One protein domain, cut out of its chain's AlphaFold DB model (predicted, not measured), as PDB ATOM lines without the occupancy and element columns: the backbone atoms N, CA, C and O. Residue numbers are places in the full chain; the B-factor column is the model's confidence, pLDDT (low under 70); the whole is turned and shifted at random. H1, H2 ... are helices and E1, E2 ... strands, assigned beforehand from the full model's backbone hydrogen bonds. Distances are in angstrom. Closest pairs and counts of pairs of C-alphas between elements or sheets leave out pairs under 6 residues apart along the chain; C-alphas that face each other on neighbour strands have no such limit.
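This is residues 2 to 172 of the 177 residues of an uncharacterized protein of Chryseobacterium sp (UniProt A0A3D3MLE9). A small antiparallel sheet of three strands lies between two helices, the long H2 on one face and H4 on the other; H2 runs on far past the sheet, and there H1 folds with it into a loose helical hairpin that makes one end of the domain. On H4's side of the sheet, H3, H5 and the long loop of residues 107 to 127 gather at the other end. The printed part has 171 residues with five named helices and three named strands, in the order H1, H2, E1, E2, H3, H4, E3, H5; the sheet's order is E2, E1, E3, and the class is mostly helix. The whole is compact, with a radius of gyration of the C-alphas of 16.5 A and spans of 54 by 36 by 27 A.

H1 is residues 2 to 17, 22.6 A from first to last C-alpha, and begins with C-alpha 2 at (-11.152, 40.163, 15.240). H2, the longest helix, is residues 29 to 56 and measures 40.6 A, ending with C-alpha 56 at (-23.868, 41.653, 4.081). E1 is residues 74 to 79, 17.0 A long, and E2 is residues 82 to 87, 17.4 A long. H3 is residues 99 to 106. H4 is residues 128 to 139, 17.8 A long. E3 is the short strand of residues 148 to 150. H5 is residues 166 to 172 and ends with C-alpha 172 at (-1.028, 3.096, 9.831).

In the sheet E1 is the inner strand, and E2 and E3 are the edge strands. E1 and E2 form a hairpin, antiparallel at 159 degrees, with N 77 and O 84 2.8 A apart and N 84 and O 77 2.9 A apart, both within hydrogen-bond range. E1 and E3 are antiparallel at 149 degrees, with N 78 and O 149 within range at 2.8 A. E2, H3, H4 and E3 make a split strand-helix-strand unit, two strands that run the same way with E1 between them, and its crossover is right-handed. H4 is on the sheet at a height of 6.7 A, over E2 and E1; the closest C-alphas of H4 and E2 are those of Ala 128 and Thr 87, 4.2 A apart. H2 is on the opposite face, the sheet and its helices making three layers; its height is 9.7 A, and it runs along the strands at 20 degrees to E1 on the local plane. The closest C-alphas of H2 and E1 are those of Leu 32 and Ala 76, 6.3 A apart. H1 only grazes the sheet with its residues 13 to 17. H1 and H2 form a helical hairpin at a shallow tilt of 17 degrees, opposite ways; they touch with residues 12 to 16 of H1 and 39 to 47 of H2 alone, closest at the C-alphas of Phe 16 and Tyr 43, 6.8 A. H3 and H4 form another, at 28 degrees, closest at the C-alphas of Thr 101 and Asn 134, 5.7 A. H5 is close to H4 but not clearly touching, with the C-alphas of Cys 168 and Glu 129 7.0 A apart. In H1, H2, H3 and H5 every O i to N i+4 pair is within hydrogen-bond range; in H4 7 of 8 are.

The C-alphas farthest apart are those of Lys 58 and Lys 142, 54.8 A. The printed part has no cut. The link E1 to E2 is tight and H4 to E3 is short; the long links are H1 to H2, H2 to E1, E2 to H3, H3 to H4 and E3 to H5. The mean pLDDT of the printed part is 88.1, and the residues under 70 are 2 to 3, 19 to 20, 26 and 56 to 68.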
ATOM      1  N   LYS A   2     -11.982  41.388  15.464       53.97
ATOM      2  CA  LYS A   2     -11.152  40.163  15.240       53.97
ATOM      3  C   LYS A   2     -11.410  39.057  16.281       53.97
ATOM      4  O   LYS A   2     -11.400  37.875  15.954       53.97
ATOM      5  N   LYS A   3     -11.681  39.458  17.528       57.72
ATOM      6  CA  LYS A   3     -12.042  38.565  18.642       57.72
ATOM      7  C   LYS A   3     -13.347  37.792  18.373       57.72
ATOM      8  O   LYS A   3     -13.440  36.636  18.767       57.72
ATOM      9  N   ASP A   4     -14.279  38.387  17.624       73.75
ATOM     10  CA  ASP A   4     -15.612  37.821  17.369       73.75
ATOM     11  C   ASP A   4     -15.557  36.703  16.320       73.75
ATOM     12  O   ASP A   4     -16.174  35.657  16.487       73.75
ATOM     13  N   ILE A   5     -14.742  36.869  15.273       72.81
ATOM     14  CA  ILE A   5     -14.561  35.831  14.245       72.81
ATOM     15  C   ILE A   5     -13.803  34.629  14.785       72.81
ATOM     16  O   ILE A   5     -14.192  33.495  14.525       72.81
ATOM     17  N   ARG A   6     -12.767  34.856  15.595       76.75
ATOM     18  CA  ARG A   6     -12.036  33.759  16.231       76.75
ATOM     19  C   ARG A   6     -12.933  32.946  17.166       76.75
ATOM     20  O   ARG A   6     -12.894  31.720  17.157       76.75
ATOM     21  N   GLN A   7     -13.778  33.617  17.950       81.38
ATOM     22  CA  GLN A   7     -14.784  32.947  18.783       81.38
ATOM     23  C   GLN A   7     -15.777  32.138  17.944       81.38
ATOM     24  O   GLN A   7     -16.127  31.019  18.315       81.38
ATOM     25  N   LEU A   8     -16.183  32.666  16.792       81.69
ATOM     26  CA  LEU A   8     -17.084  31.987  15.873       81.69
ATOM     27  C   LEU A   8     -16.441  30.748  15.224       81.69
ATOM     28  O   LEU A   8     -17.059  29.687  15.224       81.69
ATOM     29  N   ILE A   9     -15.192  30.845  14.755       83.38
ATOM     30  CA  ILE A   9     -14.406  29.704  14.251       83.38
ATOM     31  C   ILE A   9     -14.266  28.638  15.338       83.38
ATOM     32  O   ILE A   9     -14.523  27.461  15.093       83.38
ATOM     33  N   ASN A  10     -13.928  29.046  16.562       84.69
ATOM     34  CA  ASN A  10     -13.839  28.124  17.691       84.69
ATOM     35  C   ASN A  10     -15.177  27.431  17.965       84.69
ATOM     36  O   ASN A  10     -15.193  26.224  18.191       84.69
ATOM     37  N   SER A  11     -16.295  28.157  17.894       85.75
ATOM     38  CA  SER A  11     -17.639  27.591  18.050       85.75
ATOM     39  C   SER A  11     -17.980  26.589  16.938       85.75
ATOM     40  O   SER A  11     -18.468  25.491  17.221       85.75
ATOM     41  N   LEU A  12     -17.651  26.908  15.681       87.75
ATOM     42  CA  LEU A  12     -17.810  25.999  14.542       87.75
ATOM     43  C   LEU A  12     -17.011  24.710  14.727       87.75
ATOM     44  O   LEU A  12     -17.561  23.613  14.615       87.75
ATOM     45  N   ASN A  13     -15.720  24.846  15.023       89.19
ATOM     46  CA  ASN A  13     -14.824  23.718  15.240       89.19
ATOM     47  C   ASN A  13     -15.282  22.869  16.416       89.19
ATOM     48  O   ASN A  13     -15.289  21.648  16.318       89.19
ATOM     49  N   PHE A  14     -15.709  23.505  17.506       85.88
ATOM     50  CA  PHE A  14     -16.220  22.817  18.682       85.88
ATOM     51  C   PHE A  14     -17.493  22.026  18.378       85.88
ATOM     52  O   PHE A  14     -17.622  20.883  18.811       85.88
ATOM     53  N   TYR A  15     -18.423  22.595  17.606       83.94
ATOM     54  CA  TYR A  15     -19.613  21.870  17.170       83.94
ATOM     55  C   TYR A  15     -19.252  20.657  16.309       83.94
ATOM     56  O   TYR A  15     -19.814  19.579  16.493       83.94
ATOM     57  N   PHE A  16     -18.293  20.817  15.397       86.38
ATOM     58  CA  PHE A  16     -17.828  19.714  14.572       86.38
ATOM     59  C   PHE A  16     -17.143  18.641  15.431       86.38
ATOM     60  O   PHE A  16     -17.539  17.481  15.372       86.38
ATOM     61  N   ASP A  17     -16.228  19.019  16.326       83.81
ATOM     62  CA  ASP A  17     -15.565  18.130  17.291       83.81
ATOM     63  C   ASP A  17     -16.558  17.386  18.198       83.81
ATOM     64  O   ASP A  17     -16.342  16.217  18.496       83.81
ATOM     65  N   LYS A  18     -17.687  17.992  18.594       78.50
ATOM     66  CA  LYS A  18     -18.719  17.303  19.397       78.50
ATOM     67  C   LYS A  18     -19.286  16.053  18.723       78.50
ATOM     68  O   LYS A  18     -19.801  15.173  19.408       78.50
ATOM     69  N   THR A  19     -19.164  15.935  17.403       69.25
ATOM     70  CA  THR A  19     -19.569  14.729  16.664       69.25
ATOM     71  C   THR A  19     -18.546  13.583  16.747       69.25
ATOM     72  O   THR A  19     -18.819  12.484  16.273       69.25
ATOM     73  N   HIS A  20     -17.399  13.793  17.407       66.94
ATOM     74  CA  HIS A  20     -16.245  12.884  17.447       66.94
ATOM     75  C   HIS A  20     -16.225  11.971  18.682       66.94
ATOM     76  O   HIS A  20     -15.170  11.646  19.228       66.94
ATOM     77  N   TYR A  21     -17.400  11.543  19.136       74.94
ATOM     78  CA  TYR A  21     -17.532  10.608  20.250       74.94
ATOM     79  C   TYR A  21     -17.200   9.172  19.822       74.94
ATOM     80  O   TYR A  21     -17.242   8.815  18.641       74.94
ATOM     81  N   VAL A  22     -16.861   8.327  20.797       82.12
ATOM     82  CA  VAL A  22     -16.697   6.892  20.559       82.12
ATOM     83  C   VAL A  22     -18.073   6.252  20.394       82.12
ATOM     84  O   VAL A  22     -18.915   6.295  21.289       82.12
ATOM     85  N   ILE A  23     -18.295   5.617  19.249       86.38
ATOM     86  CA  ILE A  23     -19.505   4.862  18.948       86.38
ATOM     87  C   ILE A  23     -19.252   3.393  19.281       86.38
ATOM     88  O   ILE A  23     -18.419   2.740  18.657       86.38
ATOM     89  N   LYS A  24     -20.017   2.850  20.231       81.62
ATOM     90  CA  LYS A  24     -20.054   1.416  20.547       81.62
ATOM     91  C   LYS A  24     -21.166   0.764  19.727       81.62
ATOM     92  O   LYS A  24     -22.323   0.866  20.121       81.62
ATOM     93  N   LYS A  25     -20.839   0.179  18.567       75.06
ATOM     94  CA  LYS A  25     -21.737  -0.618  17.693       75.06
ATOM     95  C   LYS A  25     -20.959  -1.107  16.466       75.06
ATOM     96  O   LYS A  25     -20.077  -0.402  15.984       75.06
ATOM     97  N   LYS A  26     -21.338  -2.266  15.903       67.88
ATOM     98  CA  LYS A  26     -20.797  -2.816  14.639       67.88
ATOM     99  C   LYS A  26     -21.224  -1.977  13.414       67.88
ATOM    100  O   LYS A  26     -21.846  -2.491  12.490       67.88
ATOM    101  N   ARG A  27     -20.928  -0.672  13.390       82.06
ATOM    102  CA  ARG A  27     -21.054   0.131  12.167       82.06
ATOM    103  C   ARG A  27     -19.960  -0.299  11.197       82.06
ATOM    104  O   ARG A  27     -18.802  -0.435  11.589       82.06
ATOM    105  N   ASN A  28     -20.324  -0.540   9.945       89.81
ATOM    106  CA  ASN A  28     -19.341  -0.736   8.883       89.81
ATOM    107  C   ASN A  28     -18.732   0.618   8.465       89.81
ATOM    108  O   ASN A  28     -19.286   1.676   8.777       89.81
ATOM    109  N   LEU A  29     -17.586   0.586   7.776       91.62
ATOM    110  CA  LEU A  29     -16.891   1.803   7.336       91.62
ATOM    111  C   LEU A  29     -17.764   2.675   6.431       91.62
ATOM    112  O   LEU A  29     -17.780   3.884   6.619       91.62
ATOM    113  N   ASN A  30     -18.562   2.083   5.539       93.31
ATOM    114  CA  ASN A  30     -19.443   2.835   4.638       93.31
ATOM    115  C   ASN A  30     -20.475   3.678   5.407       93.31
ATOM    116  O   ASN A  30     -20.765   4.814   5.042       93.31
ATOM    117  N   SER A  31     -21.031   3.148   6.500       92.94
ATOM    118  CA  SER A  31     -21.951   3.887   7.374       92.94
ATOM    119  C   SER A  31     -21.251   5.040   8.099       92.94
ATOM    120  O   SER A  31     -21.826   6.124   8.246       92.94
ATOM    121  N   LEU A  32     -20.005   4.826   8.533       93.56
ATOM    122  CA  LEU A  32     -19.183   5.872   9.138       93.56
ATOM    123  C   LEU A  32     -18.819   6.952   8.116       93.56
ATOM    124  O   LEU A  32     -18.941   8.129   8.433       93.56
ATOM    125  N   GLU A  33     -18.469   6.574   6.885       94.00
ATOM    126  CA  GLU A  33     -18.167   7.508   5.796       94.00
ATOM    127  C   GLU A  33     -19.388   8.361   5.442       94.00
ATOM    128  O   GLU A  33     -19.276   9.581   5.381       94.00
ATOM    129  N   LYS A  34     -20.584   7.767   5.321       94.31
ATOM    130  CA  LYS A  34     -21.834   8.529   5.121       94.31
ATOM    131  C   LYS A  34     -22.079   9.543   6.240       94.31
ATOM    132  O   LYS A  34     -22.461  10.678   5.973       94.31
ATOM    133  N   THR A  35     -21.825   9.148   7.490       92.88
ATOM    134  CA  THR A  35     -21.947  10.049   8.649       92.88
ATOM    135  C   THR A  35     -20.914  11.181   8.584       92.88
ATOM    136  O   THR A  35     -21.245  12.335   8.841       92.88
ATOM    137  N   LEU A  36     -19.670  10.862   8.212       93.31
ATOM    138  CA  LEU A  36     -18.587  11.831   8.052       93.31
ATOM    139  C   LEU A  36     -18.898  12.855   6.954       93.31
ATOM    140  O   LEU A  36     -18.695  14.049   7.172       93.31
ATOM    141  N   ILE A  37     -19.405  12.394   5.806       94.62
ATOM    142  CA  ILE A  37     -19.821  13.241   4.681       94.62
ATOM    143  C   ILE A  37     -20.933  14.184   5.132       94.62
ATOM    144  O   ILE A  37     -20.756  15.394   5.040       94.62
ATOM    145  N   TYR A  38     -22.009  13.652   5.719       94.25
ATOM    146  CA  TYR A  38     -23.128  14.457   6.214       94.25
ATOM    147  C   TYR A  38     -22.675  15.548   7.197       94.25
ATOM    148  O   TYR A  38     -23.036  16.718   7.068       94.25
ATOM    149  N   ASN A  39     -21.835  15.190   8.173       92.75
ATOM    150  CA  ASN A  39     -21.315  16.161   9.134       92.75
ATOM    151  C   ASN A  39     -20.430  17.217   8.454       92.75
ATOM    152  O   ASN A  39     -20.452  18.383   8.850       92.75
ATOM    153  N   SER A  40     -19.649  16.817   7.448       93.19
ATOM    154  CA  SER A  40     -18.761  17.708   6.698       93.19
ATOM    155  C   SER A  40     -19.546  18.701   5.836       93.19
ATOM    156  O   SER A  40     -19.214  19.883   5.836       93.19
ATOM    157  N   GLU A  41     -20.641  18.269   5.206       93.94
ATOM    158  CA  GLU A  41     -21.580  19.149   4.496       93.94
ATOM    159  C   GLU A  41     -22.178  20.186   5.447       93.94
ATOM    160  O   GLU A  41     -22.083  21.383   5.197       93.94
ATOM    161  N   LYS A  42     -22.672  19.755   6.616       92.44
ATOM    162  CA  LYS A  42     -23.190  20.685   7.633       92.44
ATOM    163  C   LYS A  42     -22.144  21.676   8.134       92.44
ATOM    164  O   LYS A  42     -22.490  22.802   8.488       92.44
ATOM    165  N   TYR A  43     -20.877  21.277   8.196       91.81
ATOM    166  CA  TYR A  43     -19.785  22.181   8.550       91.81
ATOM    167  C   TYR A  43     -19.525  23.214   7.447       91.81
ATOM    168  O   TYR A  43     -19.417  24.404   7.747       91.81
ATOM    169  N   LYS A  44     -19.499  22.781   6.181       91.38
ATOM    170  CA  LYS A  44     -19.375  23.655   5.008       91.38
ATOM    171  C   LYS A  44     -20.515  24.669   4.929       91.38
ATOM    172  O   LYS A  44     -20.247  25.861   4.799       91.38
ATOM    173  N   ASP A  45     -21.759  24.219   5.085       90.88
ATOM    174  CA  ASP A  45     -22.946  25.079   5.062       90.88
ATOM    175  C   ASP A  45     -22.834  26.193   6.105       90.88
ATOM    176  O   ASP A  45     -23.038  27.365   5.805       90.88
ATOM    177  N   ARG A  46     -22.420  25.844   7.330       89.12
ATOM    178  CA  ARG A  46     -22.239  26.825   8.408       89.12
ATOM    179  C   ARG A  46     -21.130  27.831   8.115       89.12
ATOM    180  O   ARG A  46     -21.290  29.002   8.452       89.12
ATOM    181  N   ILE A  47     -20.023  27.397   7.504       87.75
ATOM    182  CA  ILE A  47     -18.965  28.309   7.046       87.75
ATOM    183  C   ILE A  47     -19.535  29.308   6.034       87.75
ATOM    184  O   ILE A  47     -19.321  30.509   6.198       87.75
ATOM    185  N   ASN A  48     -20.296  28.829   5.047       87.06
ATOM    186  CA  ASN A  48     -20.897  29.671   4.011       87.06
ATOM    187  C   ASN A  48     -21.897  30.674   4.608       87.06
ATOM    188  O   ASN A  48     -21.783  31.870   4.353       87.06
ATOM    189  N   THR A  49     -22.798  30.228   5.490       85.81
ATOM    190  CA  THR A  49     -23.749  31.117   6.185       85.81
ATOM    191  C   THR A  49     -23.025  32.230   6.940       85.81
ATOM    192  O   THR A  49     -23.424  33.391   6.907       85.81
ATOM    193  N   ILE A  50     -21.925  31.903   7.618       81.06
ATOM    194  CA  ILE A  50     -21.118  32.902   8.318       81.06
ATOM    195  C   ILE A  50     -20.477  33.873   7.323       81.06
ATOM    196  O   ILE A  50     -20.534  35.081   7.535       81.06
ATOM    197  N   GLN A  51     -19.902  33.382   6.228       80.00
ATOM    198  CA  GLN A  51     -19.323  34.239   5.191       80.00
ATOM    199  C   GLN A  51     -20.349  35.220   4.602       80.00
ATOM    200  O   GLN A  51     -20.035  36.402   4.427       80.00
ATOM    201  N   GLU A  52     -21.580  34.773   4.358       82.06
ATOM    202  CA  GLU A  52     -22.685  35.604   3.867       82.06
ATOM    203  C   GLU A  52     -23.095  36.682   4.882       82.06
ATOM    204  O   GLU A  52     -23.212  37.862   4.534       82.06
ATOM    205  N   LEU A  53     -23.232  36.316   6.163       77.38
ATOM    206  CA  LEU A  53     -23.570  37.250   7.245       77.38
ATOM    207  C   LEU A  53     -22.532  38.369   7.421       77.38
ATOM    208  O   LEU A  53     -22.890  39.491   7.777       77.38
ATOM    209  N   TYR A  54     -21.248  38.090   7.192       72.19
ATOM    210  CA  TYR A  54     -20.192  39.107   7.280       72.19
ATOM    211  C   TYR A  54     -20.055  39.937   5.999       72.19
ATOM    212  O   TYR A  54     -19.704  41.118   6.065       72.19
ATOM    213  N   SER A  55     -20.369  39.354   4.843       71.94
ATOM    214  CA  SER A  55     -20.377  40.080   3.571       71.94
ATOM    215  C   SER A  55     -21.510  41.112   3.526       71.94
ATOM    216  O   SER A  55     -21.293  42.247   3.105       71.94
ATOM    217  N   SER A  56     -22.695  40.763   4.040       67.31
ATOM    218  CA  SER A  56     -23.868  41.653   4.081       67.31
ATOM    219  C   SER A  56     -23.712  42.835   5.046       67.31
ATOM    220  O   SER A  56     -24.194  43.931   4.766       67.31
ATOM    221  N   LYS A  57     -22.965  42.672   6.145       67.12
ATOM    222  CA  LYS A  57     -22.718  43.734   7.140       67.12
ATOM    223  C   LYS A  57     -21.725  44.821   6.692       67.12
ATOM    224  O   LYS A  57     -21.346  45.653   7.512       67.12
ATOM    225  N   LYS A  58     -21.252  44.811   5.431       60.56
ATOM    226  CA  LYS A  58     -20.148  45.664   4.919       60.56
ATOM    227  C   LYS A  58     -18.913  45.673   5.838       60.56
ATOM    228  O   LYS A  58     -18.109  46.606   5.833       60.56
ATOM    229  N   THR A  59     -18.735  44.629   6.644       58.88
ATOM    230  CA  THR A  59     -17.580  44.499   7.526       58.88
ATOM    231  C   THR A  59     -16.350  44.136   6.701       58.88
ATOM    232  O   THR A  59     -16.399  43.230   5.877       58.88
ATOM    233  N   ARG A  60     -15.205  44.793   6.946       56.12
ATOM    234  CA  ARG A  60     -13.919  44.507   6.265       56.12
ATOM    235  C   ARG A  60     -13.355  43.100   6.531       56.12
ATOM    236  O   ARG A  60     -12.245  42.808   6.098       56.12
ATOM    237  N   VAL A  61     -14.060  42.245   7.274       57.44
ATOM    238  CA  VAL A  61     -13.540  40.941   7.675       57.44
ATOM    239  C   VAL A  61     -14.179  39.838   6.847       57.44
ATOM    240  O   VAL A  61     -15.382  39.609   6.924       57.44
ATOM    241  N   LYS A  62     -13.346  39.161   6.058       59.72
ATOM    242  CA  LYS A  62     -13.701  37.968   5.294       59.72
ATOM    243  C   LYS A  62     -13.170  36.749   6.041       59.72
ATOM    244  O   LYS A  62     -11.997  36.723   6.404       59.72
ATOM    245  N   LEU A  63     -14.021  35.754   6.262       61.66
ATOM    246  CA  LEU A  63     -13.579  34.436   6.701       61.66
ATOM    247  C   LEU A  63     -12.970  33.734   5.478       61.66
ATOM    248  O   LEU A  63     -13.712  33.309   4.592       61.66
ATOM    249  N   ASP A  64     -11.640  33.669   5.370       61.81
ATOM    250  CA  ASP A  64     -11.008  32.883   4.305       61.81
ATOM    251  C   ASP A  64     -11.258  31.402   4.611       61.81
ATOM    252  O   ASP A  64     -11.005  30.927   5.717       61.81
ATOM    253  N   HIS A  65     -11.752  30.649   3.631       55.31
ATOM    254  CA  HIS A  65     -11.882  29.202   3.755       55.31
ATOM    255  C   HIS A  65     -10.522  28.560   4.065       55.31
ATOM    256  O   HIS A  65     -10.487  27.478   4.630       55.31
ATOM    257  N   ARG A  66      -9.398  29.206   3.744       53.12
ATOM    258  CA  ARG A  66      -8.028  28.777   4.063       53.12
ATOM    259  C   ARG A  66      -7.546  29.183   5.453       53.12
ATOM    260  O   ARG A  66      -6.373  28.959   5.740       53.12
ATOM    261  N   ASP A  67      -8.406  29.746   6.304       64.69
ATOM    262  CA  ASP A  67      -8.033  30.020   7.689       64.69
ATOM    263  C   ASP A  67      -7.541  28.724   8.348       64.69
ATOM    264  O   ASP A  67      -8.237  27.703   8.382       64.69
ATOM    265  N   TYR A  68      -6.295  28.760   8.821       64.62
ATOM    266  CA  TYR A  68      -5.592  27.618   9.398       64.62
ATOM    267  C   TYR A  68      -6.240  27.146  10.704       64.62
ATOM    268  O   TYR A  68      -5.928  26.047  11.173       64.62
ATOM    269  N   GLU A  69      -7.117  27.961  11.296       77.06
ATOM    270  CA  GLU A  69      -7.884  27.595  12.478       77.06
ATOM    271  C   GLU A  69      -9.092  26.708  12.141       77.06
ATOM    272  O   GLU A  69      -9.547  25.983  13.020       77.06
ATOM    273  N   LEU A  70      -9.598  26.689  10.899       86.56
ATOM    274  CA  LEU A  70     -10.697  25.799  10.497       86.56
ATOM    275  C   LEU A  70     -10.251  24.330  10.412       86.56
ATOM    276  O   LEU A  70      -9.073  23.993  10.268       86.56
ATOM    277  N   VAL A  71     -11.222  23.416  10.438       90.38
ATOM    278  CA  VAL A  71     -10.968  21.987  10.231       90.38
ATOM    279  C   VAL A  71     -10.449  21.744   8.821       90.38
ATOM    280  O   VAL A  71     -11.180  21.788   7.832       90.38
ATOM    281  N   ALA A  72      -9.148  21.466   8.734       89.94
ATOM    282  CA  ALA A  72      -8.503  21.158   7.471       89.94
ATOM    283  C   ALA A  72      -8.893  19.766   6.956       89.94
ATOM    284  O   ALA A  72      -9.094  19.620   5.757       89.94
ATOM    285  N   CYS A  73      -9.022  18.781   7.849       92.56
ATOM    286  CA  CYS A  73      -9.320  17.387   7.533       92.56
ATOM    287  C   CYS A  73     -10.147  16.733   8.647       92.56
ATOM    288  O   CYS A  73      -9.934  17.024   9.830       92.56
ATOM    289  N   SER A  74     -11.024  15.811   8.261       95.00
ATOM    290  CA  SER A  74     -11.767  14.903   9.129       95.00
ATOM    291  C   SER A  74     -11.704  13.463   8.608       95.00
ATOM    292  O   SER A  74     -11.534  13.231   7.412       95.00
ATOM    293  N   ILE A  75     -11.805  12.484   9.507       95.56
ATOM    294  CA  ILE A  75     -11.770  11.054   9.157       95.56
ATOM    295  C   ILE A  75     -12.538  10.228  10.187       95.56
ATOM    296  O   ILE A  75     -12.664  10.648  11.338       95.56
ATOM    297  N   ALA A  76     -13.020   9.047   9.799       95.31
ATOM    298  CA  ALA A  76     -13.522   8.047  10.733       95.31
ATOM    299  C   ALA A  76     -12.549   6.867  10.837       95.31
ATOM    300  O   ALA A  76     -11.989   6.426   9.835       95.31
ATOM    301  N   ALA A  77     -12.391   6.337  12.044       95.25
ATOM    302  CA  ALA A  77     -11.657   5.116  12.336       95.25
ATOM    303  C   ALA A  77     -12.601   4.084  12.960       95.25
ATOM    304  O   ALA A  77     -13.512   4.432  13.719       95.25
ATOM    305  N   LYS A  78     -12.370   2.808  12.666       94.88
ATOM    306  CA  LYS A  78     -13.104   1.670  13.212       94.88
ATOM    307  C   LYS A  78     -12.109   0.634  13.718       94.88
ATOM    308  O   LYS A  78     -11.276   0.172  12.951       94.88
ATOM    309  N   GLY A  79     -12.259   0.233  14.973       93.38
ATOM    310  CA  GLY A  79     -11.496  -0.835  15.607       93.38
ATOM    311  C   GLY A  79     -12.431  -1.818  16.302       93.38
ATOM    312  O   GLY A  79     -13.146  -1.440  17.231       93.38
ATOM    313  N   LEU A  80     -12.452  -3.078  15.858       89.06
ATOM    314  CA  LEU A  80     -13.349  -4.128  16.365       89.06
ATOM    315  C   LEU A  80     -14.818  -3.653  16.505       89.06
ATOM    316  O   LEU A  80     -15.548  -3.547  15.516       89.06
ATOM    317  N   LYS A  81     -15.255  -3.376  17.743       90.81
ATOM    318  CA  LYS A  81     -16.621  -2.967  18.135       90.81
ATOM    319  C   LYS A  81     -16.798  -1.453  18.320       90.81
ATOM    320  O   LYS A  81     -17.919  -1.007  18.588       90.81
ATOM    321  N   TYR A  82     -15.717  -0.690  18.204       93.81
ATOM    322  CA  TYR A  82     -15.681   0.749  18.418       93.81
ATOM    323  C   TYR A  82     -15.381   1.494  17.125       93.81
ATOM    324  O   TYR A  82     -14.644   1.027  16.259       93.81
ATOM    325  N   ALA A  83     -15.936   2.690  17.017       94.62
ATOM    326  CA  ALA A  83     -15.561   3.650  15.999       94.62
ATOM    327  C   ALA A  83     -15.416   5.032  16.625       94.62
ATOM    328  O   ALA A  83     -16.033   5.325  17.647       94.62
ATOM    329  N   SER A  84     -14.615   5.886  16.010       94.62
ATOM    330  CA  SER A  84     -14.504   7.289  16.389       94.62
ATOM    331  C   SER A  84     -14.196   8.126  15.158       94.62
ATOM    332  O   SER A  84     -13.796   7.600  14.120       94.62
ATOM    333  N   PHE A  85     -14.374   9.434  15.275       94.62
ATOM    334  CA  PHE A  85     -13.962  10.388  14.261       94.62
ATOM    335  C   PHE A  85     -12.759  11.182  14.773       94.62
ATOM    336  O   PHE A  85     -12.572  11.326  15.983       94.62
ATOM    337  N   GLY A  86     -11.971  11.763  13.866       93.81
ATOM    338  CA  GLY A  86     -10.910  12.719  14.202       93.81
ATOM    339  C   GLY A  86     -10.911  13.964  13.310       93.81
ATOM    340  O   GLY A  86     -11.377  13.907  12.176       93.81
ATOM    341  N   THR A  87     -10.344  15.074  13.808       93.75
ATOM    342  CA  THR A  87     -10.151  16.348  13.076       93.75
ATOM    343  C   THR A  87      -8.711  16.846  13.171       93.75
ATOM    344  O   THR A  87      -8.049  16.606  14.177       93.75
ATOM    345  N   SER A  88      -8.212  17.618  12.201       89.00
ATOM    346  CA  SER A  88      -6.805  18.080  12.196       89.00
ATOM    347  C   SER A  88      -6.545  19.524  12.669       89.00
ATOM    348  O   SER A  88      -5.395  19.959  12.692       89.00
ATOM    349  N   HIS A  89      -7.564  20.294  13.070       85.56
ATOM    350  CA  HIS A  89      -7.401  21.744  13.321       85.56
ATOM    351  C   HIS A  89      -6.495  22.108  14.517       85.56
ATOM    352  O   HIS A  89      -5.821  23.135  14.493       85.56
ATOM    353  N   ARG A  90      -6.406  21.260  15.550       87.62
ATOM    354  CA  ARG A  90      -5.585  21.510  16.757       87.62
ATOM    355  C   ARG A  90      -4.804  20.291  17.228       87.62
ATOM    356  O   ARG A  90      -5.220  19.169  16.963       87.62
ATOM    357  N   LEU A  91      -3.722  20.500  17.969       89.94
ATOM    358  CA  LEU A  91      -3.092  19.430  18.745       89.94
ATOM    359  C   LEU A  91      -3.959  19.124  19.978       89.94
ATOM    360  O   LEU A  91      -4.605  20.029  20.511       89.94
ATOM    361  N   LEU A  92      -4.002  17.868  20.427       89.56
ATOM    362  CA  LEU A  92      -4.573  17.572  21.742       89.56
ATOM    363  C   LEU A  92      -3.590  18.026  22.836       89.56
ATOM    364  O   LEU A  92      -2.380  18.038  22.595       89.56
ATOM    365  N   PRO A  93      -4.065  18.361  24.046       92.19
ATOM    366  CA  PRO A  93      -3.176  18.527  25.189       92.19
ATOM    367  C   PRO A  93      -2.299  17.279  25.378       92.19
ATOM    368  O   PRO A  93      -2.769  16.151  25.219       92.19
ATOM    369  N   LEU A  94      -1.021  17.457  25.726       89.00
ATOM    370  CA  LEU A  94      -0.057  16.344  25.798       89.00
ATOM    371  C   LEU A  94      -0.504  15.239  26.773       89.00
ATOM    372  O   LEU A  94      -0.278  14.047  26.532       89.00
ATOM    373  N   ASN A  95      -1.200  15.615  27.850       90.94
ATOM    374  CA  ASN A  95      -1.766  14.691  28.832       90.94
ATOM    375  C   ASN A  95      -2.981  13.889  28.305       90.94
ATOM    376  O   ASN A  95      -3.263  12.827  28.853       90.94
ATOM    377  N   SER A  96      -3.635  14.323  27.221       93.12
ATOM    378  CA  SER A  96      -4.810  13.665  26.624       93.12
ATOM    379  C   SER A  96      -4.482  12.500  25.684       93.12
ATOM    380  O   SER A  96      -5.374  11.720  25.347       93.12
ATOM    381  N   TYR A  97      -3.228  12.364  25.240       93.12
ATOM    382  CA  TYR A  97      -2.825  11.198  24.453       93.12
ATOM    383  C   TYR A  97      -2.735   9.958  25.344       93.12
ATOM    384  O   TYR A  97      -1.990   9.952  26.320       93.12
ATOM    385  N   VAL A  98      -3.449   8.884  25.024       95.81
ATOM    386  CA  VAL A  98      -3.371   7.649  25.818       95.81
ATOM    387  C   VAL A  98      -2.073   6.892  25.537       95.81
ATOM    388  O   VAL A  98      -1.424   7.102  24.511       95.81
ATOM    389  N   LYS A  99      -1.653   6.021  26.466       96.69
ATOM    390  CA  LYS A  99      -0.347   5.335  26.406       96.69
ATOM    391  C   LYS A  99      -0.082   4.653  25.049       96.69
ATOM    392  O   LYS A  99       0.987   4.925  24.502       96.69
ATOM    393  N   PRO A 100      -1.009   3.866  24.464       96.56
ATOM    394  CA  PRO A 100      -0.778   3.261  23.149       96.56
ATOM    395  C   PRO A 100      -0.533   4.307  22.050       96.56
ATOM    396  O   PRO A 100       0.430   4.199  21.297       96.56
ATOM    397  N   THR A 101      -1.315   5.391  22.020       96.69
ATOM    398  CA  THR A 101      -1.115   6.486  21.058       96.69
ATOM    399  C   THR A 101       0.222   7.190  21.251       96.69
ATOM    400  O   THR A 101       0.893   7.495  20.271       96.69
ATOM    401  N   ARG A 102       0.646   7.441  22.496       96.50
ATOM    402  CA  ARG A 102       1.962   8.045  22.765       96.50
ATOM    403  C   ARG A 102       3.102   7.164  22.265       96.50
ATOM    404  O   ARG A 102       4.077   7.700  21.755       96.50
ATOM    405  N   ILE A 103       2.985   5.843  22.415       96.12
ATOM    406  CA  ILE A 103       3.981   4.893  21.906       96.12
ATOM    407  C   ILE A 103       4.064   4.994  20.381       96.12
ATOM    408  O   ILE A 103       5.163   5.163  19.865       96.12
ATOM    409  N   LEU A 104       2.922   4.996  19.681       95.44
ATOM    410  CA  LEU A 104       2.897   5.188  18.226       95.44
ATOM    411  C   LEU A 104       3.505   6.530  17.811       95.44
ATOM    412  O   LEU A 104       4.307   6.580  16.894       95.44
ATOM    413  N   LEU A 105       3.159   7.627  18.484       96.50
ATOM    414  CA  LEU A 105       3.655   8.954  18.111       96.50
ATOM    415  C   LEU A 105       5.155   9.129  18.357       96.50
ATOM    416  O   LEU A 105       5.806   9.833  17.593       96.50
ATOM    417  N   ARG A 106       5.711   8.474  19.384       95.88
ATOM    418  CA  ARG A 106       7.152   8.509  19.672       95.88
ATOM    419  C   ARG A 106       7.992   7.923  18.547       95.88
ATOM    420  O   ARG A 106       9.139   8.330  18.410       95.88
ATOM    421  N   THR A 107       7.439   7.016  17.737       96.38
ATOM    422  CA  THR A 107       8.169   6.492  16.578       96.38
ATOM    423  C   THR A 107       8.437   7.581  15.545       96.38
ATOM    424  O   THR A 107       9.439   7.483  14.861       96.38
ATOM    425  N   LEU A 108       7.620   8.641  15.476       96.62
ATOM    426  CA  LEU A 108       7.813   9.795  14.586       96.62
ATOM    427  C   LEU A 108       8.668  10.920  15.197       96.62
ATOM    428  O   LEU A 108       9.063  11.842  14.483       96.62
ATOM    429  N   GLY A 109       8.914  10.889  16.510       95.56
ATOM    430  CA  GLY A 109       9.603  11.945  17.256       95.56
ATOM    431  C   GLY A 109       8.730  12.610  18.328       95.56
ATOM    432  O   GLY A 109       7.875  11.980  18.955       95.56
ATOM    433  N   GLU A 110       8.974  13.895  18.590       95.50
ATOM    434  CA  GLU A 110       8.317  14.638  19.671       95.50
ATOM    435  C   GLU A 110       6.933  15.170  19.259       95.50
ATOM    436  O   GLU A 110       6.776  15.856  18.247       95.50
ATOM    437  N   ILE A 111       5.914  14.893  20.081       95.62
ATOM    438  CA  ILE A 111       4.546  15.394  19.878       95.62
ATOM    439  C   ILE A 111       4.552  16.925  19.899       95.62
ATOM    440  O   ILE A 111       5.067  17.536  20.830       95.62
ATOM    441  N   GLY A 112       3.928  17.551  18.900       94.25
ATOM    442  CA  GLY A 112       3.904  19.010  18.772       94.25
ATOM    443  C   GLY A 112       5.044  19.599  17.935       94.25
ATOM    444  O   GLY A 112       5.005  20.793  17.647       94.25
ATOM    445  N   LYS A 113       5.994  18.779  17.461       95.38
ATOM    446  CA  LYS A 113       7.056  19.181  16.522       95.38
ATOM    447  C   LYS A 113       6.900  18.500  15.156       95.38
ATOM    448  O   LYS A 113       6.012  17.668  14.960       95.38
ATOM    449  N   LYS A 114       7.726  18.897  14.182       96.12
ATOM    450  CA  LYS A 114       7.850  18.168  12.908       96.12
ATOM    451  C   LYS A 114       8.457  16.784  13.162       96.12
ATOM    452  O   LYS A 114       9.215  16.614  14.115       96.12
ATOM    453  N   SER A 115       8.093  15.821  12.320       95.94
ATOM    454  CA  SER A 115       8.615  14.455  12.394       95.94
ATOM    455  C   SER A 115      10.119  14.431  12.137       95.94
ATOM    456  O   SER A 115      10.611  15.195  11.308       95.94
ATOM    457  N   SER A 116      10.837  13.544  12.828       93.81
ATOM    458  CA  SER A 116      12.240  13.237  12.528       93.81
ATOM    459  C   SER A 116      12.396  12.033  11.596       93.81
ATOM    460  O   SER A 116      13.515  11.721  11.207       93.81
ATOM    461  N   GLN A 117      11.301  11.329  11.282       95.25
ATOM    462  CA  GLN A 117      11.312  10.093  10.485       95.25
ATOM    463  C   GLN A 117      10.726  10.249   9.082       95.25
ATOM    464  O   GLN A 117      10.814   9.333   8.271       95.25
ATOM    465  N   THR A 118      10.067  11.369   8.793       95.12
ATOM    466  CA  THR A 118       9.402  11.600   7.506       95.12
ATOM    467  C   THR A 118       9.663  13.022   7.029       95.12
ATOM    468  O   THR A 118      10.029  13.896   7.818       95.12
ATOM    469  N   THR A 119       9.409  13.280   5.749       93.88
ATOM    470  CA  THR A 119       9.463  14.624   5.161       93.88
ATOM    471  C   THR A 119       8.152  15.397   5.323       93.88
ATOM    472  O   THR A 119       8.004  16.512   4.815       93.88
ATOM    473  N   SER A 120       7.194  14.852   6.085       92.75
ATOM    474  CA  SER A 120       5.898  15.480   6.306       92.75
ATOM    475  C   SER A 120       6.032  16.852   6.964       92.75
ATOM    476  O   SER A 120       6.632  17.019   8.026       92.75
ATOM    477  N   THR A 121       5.353  17.843   6.391       90.94
ATOM    478  CA  THR A 121       5.230  19.180   6.987       90.94
ATOM    479  C   THR A 121       4.254  19.223   8.167       90.94
ATOM    480  O   THR A 121       4.203  20.223   8.887       90.94
ATOM    481  N   ASN A 122       3.497  18.142   8.397       92.25
ATOM    482  CA  ASN A 122       2.530  18.047   9.481       92.25
ATOM    483  C   ASN A 122       3.201  17.798  10.833       92.25
ATOM    484  O   ASN A 122       4.125  16.998  10.975       92.25
ATOM    485  N   ILE A 123       2.655  18.448  11.857       94.88
ATOM    486  CA  ILE A 123       3.090  18.296  13.242       94.88
ATOM    487  C   ILE A 123       2.660  16.935  13.801       94.88
ATOM    488  O   ILE A 123       1.494  16.537  13.679       94.88
ATOM    489  N   VAL A 124       3.587  16.245  14.465       96.25
ATOM    490  CA  VAL A 124       3.360  14.953  15.122       96.25
ATOM    491  C   VAL A 124       2.229  15.083  16.143       96.25
ATOM    492  O   VAL A 124       2.237  15.955  17.012       96.25
ATOM    493  N   GLY A 125       1.234  14.204  16.022       93.69
ATOM    494  CA  GLY A 125       0.058  14.164  16.892       93.69
ATOM    495  C   GLY A 125      -1.131  15.015  16.435       93.69
ATOM    496  O   GLY A 125      -2.223  14.852  16.982       93.69
ATOM    497  N   LYS A 126      -0.962  15.902  15.443       93.81
ATOM    498  CA  LYS A 126      -2.023  16.830  15.004       93.81
ATOM    499  C   LYS A 126      -3.036  16.194  14.043       93.81
ATOM    500  O   LYS A 126      -4.179  16.650  13.986       93.81
ATOM    501  N   CYS A 127      -2.631  15.167  13.296       95.31
ATOM    502  CA  CYS A 127      -3.441  14.541  12.247       95.31
ATOM    503  C   CYS A 127      -4.773  13.971  12.767       95.31
ATOM    504  O   CYS A 127      -4.886  13.551  13.923       95.31
ATOM    505  N   ALA A 128      -5.783  13.944  11.896       95.31
ATOM    506  CA  ALA A 128      -7.132  13.503  12.243       95.31
ATOM    507  C   ALA A 128      -7.157  12.009  12.625       95.31
ATOM    508  O   ALA A 128      -7.786  11.627  13.609       95.31
ATOM    509  N   GLU A 129      -6.385  11.191  11.913       96.19
ATOM    510  CA  GLU A 129      -6.175   9.757  12.119       96.19
ATOM    511  C   GLU A 129      -5.742   9.468  13.555       96.19
ATOM    512  O   GLU A 129      -6.334   8.633  14.240       96.19
ATOM    513  N   ILE A 130      -4.750  10.223  14.039       96.44
ATOM    514  CA  ILE A 130      -4.213  10.075  15.391       96.44
ATOM    515  C   ILE A 130      -5.298  10.323  16.431       96.44
ATOM    516  O   ILE A 130      -5.388   9.575  17.401       96.44
ATOM    517  N   LYS A 131      -6.131  11.355  16.255       95.19
ATOM    518  CA  LYS A 131      -7.196  11.654  17.219       95.19
ATOM    519  C   LYS A 131      -8.283  10.589  17.223       95.19
ATOM    520  O   LYS A 131      -8.714  10.181  18.299       95.19
ATOM    521  N   ALA A 132      -8.683  10.112  16.044       95.38
ATOM    522  CA  ALA A 132      -9.660   9.034  15.928       95.38
ATOM    523  C   ALA A 132      -9.159   7.763  16.640       95.38
ATOM    524  O   ALA A 132      -9.883   7.157  17.431       95.38
ATOM    525  N   VAL A 133      -7.886   7.409  16.437       96.00
ATOM    526  CA  VAL A 133      -7.232   6.268  17.098       96.00
ATOM    527  C   VAL A 133      -7.068   6.494  18.599       96.00
ATOM    528  O   VAL A 133      -7.343   5.588  19.376       96.00
ATOM    529  N   ASN A 134      -6.680   7.697  19.033       96.25
ATOM    530  CA  ASN A 134      -6.567   8.041  20.452       96.25
ATOM    531  C   ASN A 134      -7.879   7.808  21.200       96.25
ATOM    532  O   ASN A 134      -7.885   7.235  22.287       96.25
ATOM    533  N   ASN A 135      -8.994   8.203  20.587       94.38
ATOM    534  CA  ASN A 135     -10.319   7.981  21.147       94.38
ATOM    535  C   ASN A 135     -10.658   6.486  21.225       94.38
ATOM    536  O   ASN A 135     -11.168   6.037  22.248       94.38
ATOM    537  N   ILE A 136     -10.332   5.692  20.201       95.25
ATOM    538  CA  ILE A 136     -10.529   4.233  20.249       95.25
ATOM    539  C   ILE A 136      -9.662   3.602  21.348       95.25
ATOM    540  O   ILE A 136     -10.179   2.864  22.182       95.25
ATOM    541  N   TYR A 137      -8.374   3.938  21.427       96.31
ATOM    542  CA  TYR A 137      -7.477   3.415  22.461       96.31
ATOM    543  C   TYR A 137      -7.833   3.862  23.877       96.31
ATOM    544  O   TYR A 137      -7.455   3.185  24.831       96.31
ATOM    545  N   SER A 138      -8.569   4.964  24.039       94.69
ATOM    546  CA  SER A 138      -9.077   5.370  25.354       94.69
ATOM    547  C   SER A 138     -10.092   4.383  25.935       94.69
ATOM    548  O   SER A 138     -10.205   4.283  27.154       94.69
ATOM    549  N   VAL A 139     -10.788   3.622  25.081       93.69
ATOM    550  CA  VAL A 139     -11.775   2.614  25.498       93.69
ATOM    551  C   VAL A 139     -11.319   1.175  25.250       93.69
ATOM    552  O   VAL A 139     -11.812   0.265  25.906       93.69
ATOM    553  N   GLU A 140     -10.396   0.961  24.314       94.06
ATOM    554  CA  GLU A 140      -9.867  -0.354  23.942       94.06
ATOM    555  C   GLU A 140      -8.333  -0.279  23.798       94.06
ATOM    556  O   GLU A 140      -7.797  -0.314  22.690       94.06
ATOM    557  N   PRO A 141      -7.590  -0.136  24.912       95.31
ATOM    558  CA  PRO A 141      -6.146   0.119  24.890       95.31
ATOM    559  C   PRO A 141      -5.307  -1.076  24.419       95.31
ATOM    560  O   PRO A 141      -4.120  -0.908  24.149       95.31
ATOM    561  N   LYS A 142      -5.899  -2.277  24.356       94.94
ATOM    562  CA  LYS A 142      -5.246  -3.512  23.898       94.94
ATOM    563  C   LYS A 142      -5.418  -3.762  22.396       94.94
ATOM    564  O   LYS A 142      -4.882  -4.742  21.892       94.94
ATOM    565  N   LEU A 143      -6.173  -2.912  21.697       94.62
ATOM    566  CA  LEU A 143      -6.379  -3.045  20.259       94.62
ATOM    567  C   LEU A 143      -5.049  -2.897  19.509       94.62
ATOM    568  O   LEU A 143      -4.263  -1.990  19.788       94.62
ATOM    569  N   ILE A 144      -4.813  -3.761  18.527       93.75
ATOM    570  CA  ILE A 144      -3.624  -3.681  17.683       93.75
ATOM    571  C   ILE A 144      -3.880  -2.640  16.590       93.75
ATOM    572  O   ILE A 144      -4.976  -2.546  16.044       93.75
ATOM    573  N   VAL A 145      -2.873  -1.820  16.279       92.94
ATOM    574  CA  VAL A 145      -3.004  -0.729  15.295       92.94
ATOM    575  C   VAL A 145      -3.456  -1.223  13.914       92.94
ATOM    576  O   VAL A 145      -4.236  -0.545  13.254       92.94
ATOM    577  N   THR A 146      -3.036  -2.427  13.514       91.88
ATOM    578  CA  THR A 146      -3.391  -3.069  12.237       91.88
ATOM    579  C   THR A 146      -4.865  -3.462  12.142       91.88
ATOM    580  O   THR A 146      -5.381  -3.613  11.042       91.88
ATOM    581  N   ASP A 147      -5.559  -3.574  13.277       93.25
ATOM    582  CA  ASP A 147      -6.993  -3.880  13.330       93.25
ATOM    583  C   ASP A 147      -7.863  -2.614  13.233       93.25
ATOM    584  O   ASP A 147      -9.096  -2.681  13.332       93.25
ATOM    585  N   ILE A 148      -7.233  -1.442  13.087       94.69
ATOM    586  CA  ILE A 148      -7.917  -0.168  12.901       94.69
ATOM    587  C   ILE A 148      -7.990   0.139  11.413       94.69
ATOM    588  O   ILE A 148      -6.989   0.405  10.755       94.69
ATOM    589  N   SER A 149      -9.210   0.179  10.894       94.81
ATOM    590  CA  SER A 149      -9.477   0.621   9.532       94.81
ATOM    591  C   SER A 149      -9.992   2.054   9.529       94.81
ATOM    592  O   SER A 149     -10.695   2.474  10.452       94.81
ATOM    593  N   PHE A 150      -9.708   2.796   8.464       95.69
ATOM    594  CA  PHE A 150     -10.153   4.178   8.313       95.69
ATOM    595  C   PHE A 150     -11.032   4.350   7.080       95.69
ATOM    596  O   PHE A 150     -10.920   3.604   6.111       95.69
ATOM    597  N   THR A 151     -11.889   5.365   7.102       95.12
ATOM    598  CA  THR A 151     -12.485   5.903   5.873       95.12
ATOM    599  C   THR A 151     -11.442   6.713   5.104       95.12
ATOM    600  O   THR A 151     -10.365   7.002   5.625       95.12
ATOM    601  N   LYS A 152     -11.780   7.171   3.894       93.69
ATOM    602  CA  LYS A 152     -11.012   8.254   3.269       93.69
ATOM    603  C   LYS A 152     -11.103   9.516   4.132       93.69
ATOM    604  O   LYS A 152     -12.161   9.799   4.707       93.69
ATOM    605  N   ALA A 153     -10.001  10.251   4.226       94.56
ATOM    606  CA  ALA A 153      -9.984  11.577   4.823       94.56
ATOM    607  C   ALA A 153     -10.740  12.560   3.920       94.56
ATOM    608  O   ALA A 153     -10.630  12.503   2.695       94.56
ATOM    609  N   ILE A 154     -11.505  13.469   4.521       94.94
ATOM    610  CA  ILE A 154     -12.280  14.492   3.810       94.94
ATOM    611  C   ILE A 154     -11.852  15.861   4.318       94.94
ATOM    612  O   ILE A 154     -11.680  16.055   5.519       94.94
ATOM    613  N   ARG A 155     -11.706  16.837   3.419       93.88
ATOM    614  CA  ARG A 155     -11.594  18.256   3.773       93.88
ATOM    615  C   ARG A 155     -12.997  18.835   3.961       93.88
ATOM    616  O   ARG A 155     -13.650  19.112   2.957       93.88
ATOM    617  N   PRO A 156     -13.478  19.108   5.189       92.50
ATOM    618  CA  PRO A 156     -14.875  19.508   5.393       92.50
ATOM    619  C   PRO A 156     -15.262  20.821   4.711       92.50
ATOM    620  O   PRO A 156     -16.429  21.086   4.481       92.50
ATOM    621  N   ARG A 157     -14.275  21.651   4.371       89.62
ATOM    622  CA  ARG A 157     -14.466  22.948   3.711       89.62
ATOM    623  C   ARG A 157     -14.755  22.825   2.213       89.62
ATOM    624  O   ARG A 157     -15.440  23.668   1.647       89.62
ATOM    625  N   THR A 158     -14.212  21.794   1.566       90.75
ATOM    626  CA  THR A 158     -14.260  21.623   0.103       90.75
ATOM    627  C   THR A 158     -14.916  20.316  -0.326       90.75
ATOM    628  O   THR A 158     -15.285  20.193  -1.486       90.75
ATOM    629  N   MET A 159     -15.109  19.374   0.600       93.50
ATOM    630  CA  MET A 159     -15.539  17.988   0.363       93.50
ATOM    631  C   MET A 159     -14.542  17.138  -0.434       93.50
ATOM    632  O   MET A 159     -14.842  16.010  -0.813       93.50
ATOM    633  N   GLU A 160     -13.331  17.648  -0.645       94.88
ATOM    634  CA  GLU A 160     -12.256  16.918  -1.306       94.88
ATOM    635  C   GLU A 160     -11.813  15.731  -0.445       94.88
ATOM    636  O   GLU A 160     -11.532  15.889   0.749       94.88
ATOM    637  N   LYS A 161     -11.734  14.546  -1.059       94.75
ATOM    638  CA  LYS A 161     -11.097  13.384  -0.438       94.75
ATOM    639  C   LYS A 161      -9.589  13.520  -0.592       94.75
ATOM    640  O   LYS A 161      -9.117  13.771  -1.696       94.75
ATOM    641  N   ILE A 162      -8.851  13.342   0.494       92.94
ATOM    642  CA  ILE A 162      -7.391  13.473   0.501       92.94
ATOM    643  C   ILE A 162      -6.737  12.211   1.030       92.94
ATOM    644  O   ILE A 162      -7.352  11.477   1.803       92.94
ATOM    645  N   SER A 163      -5.494  11.995   0.618       93.56
ATOM    646  CA  SER A 163      -4.675  10.912   1.132       93.56
ATOM    647  C   SER A 163      -4.076  11.243   2.496       93.56
ATOM    648  O   SER A 163      -3.834  12.409   2.839       93.56
ATOM    649  N   ARG A 164      -3.792  10.192   3.268       94.19
ATOM    650  CA  ARG A 164      -2.932  10.244   4.453       94.19
ATOM    651  C   ARG A 164      -1.607  10.923   4.123       94.19
ATOM    652  O   ARG A 164      -0.980  10.676   3.097       94.19
ATOM    653  N   CYS A 165      -1.154  11.759   5.051       94.56
ATOM    654  CA  CYS A 165       0.203  12.289   5.000       94.56
ATOM    655  C   CYS A 165       1.229  11.219   5.396       94.56
ATOM    656  O   CYS A 165       0.891  10.273   6.104       94.56
ATOM    657  N   GLU A 166       2.499  11.436   5.050       95.94
ATOM    658  CA  GLU A 166       3.591  10.488   5.329       95.94
ATOM    659  C   GLU A 166       3.685  10.061   6.802       95.94
ATOM    660  O   GLU A 166       3.923   8.893   7.079       95.94
ATOM    661  N   ASN A 167       3.421  10.961   7.761       96.38
ATOM    662  CA  ASN A 167       3.369  10.598   9.187       96.38
ATOM    663  C   ASN A 167       2.306   9.532   9.481       96.38
ATOM    664  O   ASN A 167       2.525   8.621  10.275       96.38
ATOM    665  N   CYS A 168       1.127   9.671   8.876       96.19
ATOM    666  CA  CYS A 168       0.024   8.738   9.067       96.19
ATOM    667  C   CYS A 168       0.253   7.446   8.285       96.19
ATOM    668  O   CYS A 168      -0.034   6.383   8.820       96.19
ATOM    669  N   THR A 169       0.817   7.524   7.080       95.88
ATOM    670  CA  THR A 169       1.238   6.346   6.314       95.88
ATOM    671  C   THR A 169       2.296   5.537   7.062       95.88
ATOM    672  O   THR A 169       2.193   4.320   7.135       95.88
ATOM    673  N   TYR A 170       3.260   6.197   7.704       95.62
ATOM    674  CA  TYR A 170       4.290   5.530   8.501       95.62
ATOM    675  C   TYR A 170       3.705   4.729   9.678       95.62
ATOM    676  O   TYR A 170       4.151   3.622   9.959       95.62
ATOM    677  N   ILE A 171       2.687   5.266  10.364       95.31
ATOM    678  CA  ILE A 171       2.072   4.607  11.531       95.31
ATOM    679  C   ILE A 171       1.025   3.559  11.129       95.31
ATOM    680  O   ILE A 171       0.946   2.500  11.750       95.31
ATOM    681  N   PHE A 172       0.178   3.871  10.148       95.19
ATOM    682  CA  PHE A 172      -1.028   3.096   9.831       95.19
ATOM    683  C   PHE A 172      -0.933   2.320   8.514       95.19
ATOM    684  O   PHE A 172      -1.846   1.566   8.187       95.19
TER     685      PHE A 172